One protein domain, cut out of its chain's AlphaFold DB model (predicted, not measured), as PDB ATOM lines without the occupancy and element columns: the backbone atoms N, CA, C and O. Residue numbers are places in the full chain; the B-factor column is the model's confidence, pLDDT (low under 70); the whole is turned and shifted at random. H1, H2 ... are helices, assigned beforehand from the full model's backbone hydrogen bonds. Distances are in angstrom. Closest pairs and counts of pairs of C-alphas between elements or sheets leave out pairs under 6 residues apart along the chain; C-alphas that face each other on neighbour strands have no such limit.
ATOM      1  N   VAL A   2     -13.407  11.166 -27.469       84.19
ATOM      2  CA  VAL A   2     -11.987  10.900 -27.179       84.19
ATOM      3  C   VAL A   2     -11.279  12.240 -26.969       84.19
ATOM      4  O   VAL A   2     -11.794  13.258 -27.423       84.19
ATOM      5  N   ASN A   3     -10.146  12.256 -26.262       92.25
ATOM      6  CA  ASN A   3      -9.344  13.460 -25.967       92.25
ATOM      7  C   ASN A   3     -10.000  14.498 -25.029       92.25
ATOM      8  O   ASN A   3      -9.730  15.691 -25.136       92.25
ATOM      9  N   GLN A   4     -10.841  14.063 -24.084       94.38
ATOM     10  CA  GLN A   4     -11.366  14.942 -23.034       94.38
ATOM     11  C   GLN A   4     -10.556  14.797 -21.742       94.38
ATOM     12  O   GLN A   4     -10.309  13.684 -21.280       94.38
ATOM     13  N   VAL A   5     -10.219  15.927 -21.121       94.69
ATOM     14  CA  VAL A   5      -9.641  15.983 -19.773       94.69
ATOM     15  C   VAL A   5     -10.648  16.626 -18.823       94.69
ATOM     16  O   VAL A   5     -11.248  17.648 -19.153       94.69
ATOM     17  N   VAL A   6     -10.832  16.032 -17.640       96.38
ATOM     18  CA  VAL A   6     -11.707  16.550 -16.581       96.38
ATOM     19  C   VAL A   6     -10.908  16.696 -15.291       96.38
ATOM     20  O   VAL A   6     -10.245  15.762 -14.852       96.38
ATOM     21  N   HIS A   7     -11.001  17.871 -14.673       96.62
ATOM     22  CA  HIS A   7     -10.484  18.147 -13.336       96.62
ATOM     23  C   HIS A   7     -11.614  18.688 -12.450       96.62
ATOM     24  O   HIS A   7     -12.415  19.518 -12.893       96.62
ATOM     25  N   ILE A   8     -11.671  18.253 -11.193       96.81
ATOM     26  CA  ILE A   8     -12.661  18.709 -10.208       96.81
ATOM     27  C   ILE A   8     -11.909  19.399  -9.072       96.81
ATOM     28  O   ILE A   8     -10.911  18.877  -8.581       96.81
ATOM     29  N   TRP A   9     -12.387  20.576  -8.670       97.25
ATOM     30  CA  TRP A   9     -11.796  21.384  -7.604       97.25
ATOM     31  C   TRP A   9     -12.861  21.693  -6.559       97.25
ATOM     32  O   TRP A   9     -13.939  22.174  -6.911       97.25
ATOM     33  N   ALA A  10     -12.546  21.438  -5.292       96.75
ATOM     34  CA  ALA A  10     -13.363  21.864  -4.165       96.75
ATOM     35  C   ALA A  10     -12.930  23.262  -3.703       96.75
ATOM     36  O   ALA A  10     -11.741  23.586  -3.701       96.75
ATOM     37  N   TYR A  11     -13.907  24.078  -3.318       97.19
ATOM     38  CA  TYR A  11     -13.708  25.411  -2.755       97.19
ATOM     39  C   TYR A  11     -14.658  25.588  -1.577       97.19
ATOM     40  O   TYR A  11     -15.778  25.081  -1.620       97.19
ATOM     41  N   GLU A  12     -14.235  26.342  -0.564       96.94
ATOM     42  CA  GLU A  12     -15.071  26.620   0.613       96.94
ATOM     43  C   GLU A  12     -16.260  27.527   0.261       96.94
ATOM     44  O   GLU A  12     -17.355  27.388   0.799       96.94
ATOM     45  N   SER A  13     -16.058  28.451  -0.681       97.56
ATOM     46  CA  SER A  13     -17.087  29.344  -1.211       97.56
ATOM     47  C   SER A  13     -16.737  29.800  -2.631       97.56
ATOM     48  O   SER A  13     -15.623  29.593  -3.126       97.56
ATOM     49  N   LEU A  14     -17.683  30.454  -3.313       97.81
ATOM     50  CA  LEU A  14     -17.392  31.065  -4.614       97.81
ATOM     51  C   LEU A  14     -16.422  32.248  -4.498       97.81
ATOM     52  O   LEU A  14     -15.635  32.458  -5.419       97.81
ATOM     53  N   ASP A  15     -16.410  32.956  -3.370       98.50
ATOM     54  CA  ASP A  15     -15.460  34.044  -3.124       98.50
ATOM     55  C   ASP A  15     -14.039  33.505  -2.921       98.50
ATOM     56  O   ASP A  15     -13.095  34.014  -3.528       98.50
ATOM     57  N   ASP A  16     -13.880  32.410  -2.165       98.56
ATOM     58  CA  ASP A  16     -12.596  31.706  -2.032       98.56
ATOM     59  C   ASP A  16     -12.072  31.254  -3.406       98.56
ATOM     60  O   ASP A  16     -10.913  31.500  -3.760       98.56
ATOM     61  N   ARG A  17     -12.954  30.696  -4.249       98.31
ATOM     62  CA  ARG A  17     -12.620  30.364  -5.641       98.31
ATOM     63  C   ARG A  17     -12.100  31.581  -6.406       98.31
ATOM     64  O   ARG A  17     -11.105  31.454  -7.124       98.31
ATOM     65  N   LEU A  18     -12.755  32.739  -6.302       98.44
ATOM     66  CA  LEU A  18     -12.334  33.953  -7.008       98.44
ATOM     67  C   LEU A  18     -10.959  34.432  -6.533       98.44
ATOM     68  O   LEU A  18     -10.085  34.669  -7.368       98.44
ATOM     69  N   VAL A  19     -10.730  34.488  -5.219       98.62
ATOM     70  CA  VAL A  19      -9.444  34.897  -4.633       98.62
ATOM     71  C   VAL A  19      -8.314  33.969  -5.082       98.62
ATOM     72  O   VAL A  19      -7.268  34.437  -5.540       98.62
ATOM     73  N   ARG A  20      -8.512  32.647  -5.013       98.62
ATOM     74  CA  ARG A  20      -7.495  31.667  -5.430       98.62
ATOM     75  C   ARG A  20      -7.191  31.754  -6.920       98.62
ATOM     76  O   ARG A  20      -6.023  31.727  -7.306       98.62
ATOM     77  N   ARG A  21      -8.216  31.901  -7.766       98.12
ATOM     78  CA  ARG A  21      -8.025  32.049  -9.217       98.12
ATOM     79  C   ARG A  21      -7.340  33.362  -9.583       98.12
ATOM     80  O   ARG A  21      -6.512  33.352 -10.490       98.12
ATOM     81  N   ALA A  22      -7.637  34.454  -8.878       98.50
ATOM     82  CA  ALA A  22      -6.956  35.731  -9.068       98.50
ATOM     83  C   ALA A  22      -5.463  35.625  -8.723       98.50
ATOM     84  O   ALA A  22      -4.623  36.017  -9.530       98.50
ATOM     85  N   ARG A  23      -5.125  35.005  -7.584       98.50
ATOM     86  CA  ARG A  23      -3.728  34.730  -7.200       98.50
ATOM     87  C   ARG A  23      -3.017  33.840  -8.222       98.50
ATOM     88  O   ARG A  23      -1.910  34.154  -8.635       98.50
ATOM     89  N   MET A  24      -3.670  32.768  -8.679       98.31
ATOM     90  CA  MET A  24      -3.123  31.881  -9.714       98.31
ATOM     91  C   MET A  24      -2.830  32.639 -11.015       98.31
ATOM     92  O   MET A  24      -1.783  32.434 -11.614       98.31
ATOM     93  N   ALA A  25      -3.715  33.545 -11.443       97.81
ATOM     94  CA  ALA A  25      -3.507  34.345 -12.651       97.81
ATOM     95  C   ALA A  25      -2.299  35.302 -12.552       97.81
ATOM     96  O   ALA A  25      -1.713  35.663 -13.574       97.81
ATOM     97  N   GLN A  26      -1.919  35.697 -11.334       98.12
ATOM     98  CA  GLN A  26      -0.773  36.568 -11.066       98.12
ATOM     99  C   GLN A  26       0.561  35.806 -10.949       98.12
ATOM    100  O   GLN A  26       1.607  36.438 -11.029       98.12
ATOM    101  N   ASP A  27       0.555  34.476 -10.792       98.62
ATOM    102  CA  ASP A  27       1.782  33.668 -10.691       98.62
ATOM    103  C   ASP A  27       2.491  33.565 -12.058       98.62
ATOM    104  O   ASP A  27       1.929  33.071 -13.041       98.62
ATOM    105  N   GLU A  28       3.754  33.991 -12.135       98.44
ATOM    106  CA  GLU A  28       4.565  33.960 -13.363       98.44
ATOM    107  C   GLU A  28       4.723  32.548 -13.952       98.44
ATOM    108  O   GLU A  28       4.773  32.367 -15.178       98.44
ATOM    109  N   ARG A  29       4.756  31.517 -13.098       98.38
ATOM    110  CA  ARG A  29       4.811  30.116 -13.541       98.38
ATOM    111  C   ARG A  29       3.521  29.745 -14.258       98.38
ATOM    112  O   ARG A  29       3.561  29.086 -15.299       98.38
ATOM    113  N   TRP A  30       2.384  30.216 -13.748       98.25
ATOM    114  CA  TRP A  30       1.080  30.005 -14.369       98.25
ATOM    115  C   TRP A  30       0.943  30.759 -15.694       98.25
ATOM    116  O   TRP A  30       0.430  30.208 -16.671       98.25
ATOM    117  N   GLN A  31       1.451  31.988 -15.771       98.25
ATOM    118  CA  GLN A  31       1.482  32.757 -17.018       98.25
ATOM    119  C   GLN A  31       2.349  32.069 -18.082       98.25
ATOM    120  O   GLN A  31       1.934  31.935 -19.236       98.25
ATOM    121  N   THR A  32       3.519  31.558 -17.687       98.19
ATOM    122  CA  THR A  32       4.406  30.784 -18.569       98.19
ATOM    123  C   THR A  32       3.735  29.513 -19.079       98.19
ATOM    124  O   THR A  32       3.780  29.236 -20.280       98.19
ATOM    125  N   PHE A  33       3.080  28.757 -18.197       96.94
ATOM    126  CA  PHE A  33       2.304  27.577 -18.578       96.94
ATOM    127  C   PHE A  33       1.170  27.932 -19.549       96.94
ATOM    128  O   PHE A  33       1.037  27.308 -20.601       96.94
ATOM    129  N   SER A  34       0.394  28.974 -19.238       95.88
ATOM    130  CA  SER A  34      -0.758  29.403 -20.040       95.88
ATOM    131  C   SER A  34      -0.359  29.805 -21.460       95.88
ATOM    132  O   SER A  34      -1.081  29.497 -22.410       95.88
ATOM    133  N   ARG A  35       0.801  30.458 -21.622       97.38
ATOM    134  CA  ARG A  35       1.361  30.792 -22.936       97.38
ATOM    135  C   ARG A  35       1.703  29.534 -23.737       97.38
ATOM    136  O   ARG A  35       1.199  29.389 -24.844       97.38
ATOM    137  N   LYS A  36       2.457  28.597 -23.153       97.75
ATOM    138  CA  LYS A  36       2.806  27.322 -23.808       97.75
ATOM    139  C   LYS A  36       1.563  26.519 -24.196       97.75
ATOM    140  O   LYS A  36       1.482  25.990 -25.297       97.75
ATOM    141  N   ASN A  37       0.562  26.466 -23.318       95.62
ATOM    142  CA  ASN A  37      -0.693  25.773 -23.604       95.62
ATOM    143  C   ASN A  37      -1.452  26.406 -24.784       95.62
ATOM    144  O   ASN A  37      -2.055  25.693 -25.582       95.62
ATOM    145  N   ARG A  38      -1.409  27.740 -24.914       95.19
ATOM    146  CA  ARG A  38      -1.994  28.453 -26.058       95.19
ATOM    147  C   ARG A  38      -1.228  28.183 -27.353       95.19
ATOM    148  O   ARG A  38      -1.866  27.969 -28.373       95.19
ATOM    149  N   GLU A  39       0.103  28.168 -27.304       97.19
ATOM    150  CA  GLU A  39       0.969  27.849 -28.453       97.19
ATOM    151  C   GLU A  39       0.722  26.431 -28.988       97.19
ATOM    152  O   GLU A  39       0.704  26.235 -30.198       97.19
ATOM    153  N   LEU A  40       0.470  25.460 -28.102       95.81
ATOM    154  CA  LEU A  40       0.116  24.092 -28.496       95.81
ATOM    155  C   LEU A  40      -1.234  23.996 -29.220       95.81
ATOM    156  O   LEU A  40      -1.462  23.013 -29.917       95.81
ATOM    157  N   ALA A  41      -2.136  24.965 -29.014       93.62
ATOM    158  CA  ALA A  41      -3.478  25.015 -29.605       93.62
ATOM    159  C   ALA A  41      -4.296  23.707 -29.474       93.62
ATOM    160  O   ALA A  41      -5.193  23.446 -30.269       93.62
ATOM    161  N   ALA A  42      -4.010  22.892 -28.452       91.75
ATOM    162  CA  ALA A  42      -4.603  21.565 -28.278       91.75
ATOM    163  C   ALA A  42      -5.975  21.581 -27.575       91.75
ATOM    164  O   ALA A  42      -6.664  20.564 -27.530       91.75
ATOM    165  N   VAL A  43      -6.374  22.717 -26.989       93.81
ATOM    166  CA  VAL A  43      -7.670  22.869 -26.310       93.81
ATOM    167  C   VAL A  43      -8.676  23.483 -27.278       93.81
ATOM    168  O   VAL A  43      -8.692  24.695 -27.470       93.81
ATOM    169  N   GLU A  44      -9.533  22.643 -27.856       94.00
ATOM    170  CA  GLU A  44     -10.581  23.079 -28.792       94.00
ATOM    171  C   GLU A  44     -11.776  23.730 -28.080       94.00
ATOM    172  O   GLU A  44     -12.343  24.711 -28.557       94.00
TER     173      GLU A  44
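Overview. This is residues 2 to 44 of the 60 residues of the protein "NIPSNAP family containing protein" of Klebsiella pneumoniae subsp. pneumoniae (UniProt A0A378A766). An open, flat, roughly three-sided frame: an extended stretch, residues 2 to 13, makes one side, and two helices, H1 and H2, meet near their ends in an L to make the other two. The middle is empty, and the last residues, 41 to 44, fold back from the end of H2 towards the side where residue 2 lies. The printed part has 43 residues with two named helices, H1 then H2 along the chain, and no named strand; the class is all helix. It is loose, with a radius of gyration of the C-alphas of 13.0 A, and the C-alphas span 32 by 28 by 12 A.

Along the chain. The printed part begins at Val 2, C-alpha at (-11.987, 10.900, -27.179), and residues 2 to 13 hold no named element. H1, residues 14 to 26, runs 18.7 A from C-alpha 14 at (-17.392, 31.065, -4.614) to C-alpha 26. H2, residues 28 to 40, runs 18.6 A and ends with C-alpha 40 at (0.116, 24.092, -28.496).

Arrangement. H1 and H2 are joined by a tight link of 1 residue, Asp 27. They are close but not clearly touching, with 2 pairs of C-alphas within 8 A. Their closest C-alphas, those of Met 24 and Trp 30, are 6.5 A apart. Their lines are about perpendicular, at 82 degrees, and their centres are 17.6 A apart. In H1 and H2 every O i to N i+4 pair is within hydrogen-bond range. Residues 26 to 33, of which 28 to 33 belong to H2, stand free, and so do residues 35 to 41, of which 35 to 40 belong to H2.

Size, cuts and confidence. The two C-alphas farthest apart, those of Val 2 and Asp 15, are 33.6 A apart, while the first and last printed C-alphas, those of Val 2 and Glu 44, are 12.4 A apart. The C-alphas of residues 2 to 13 lie 10 to 21 A from the mean of all C-alphas. The printed part has no cut. The mean pLDDT of the printed part is 96.6, and no printed residue is under 70.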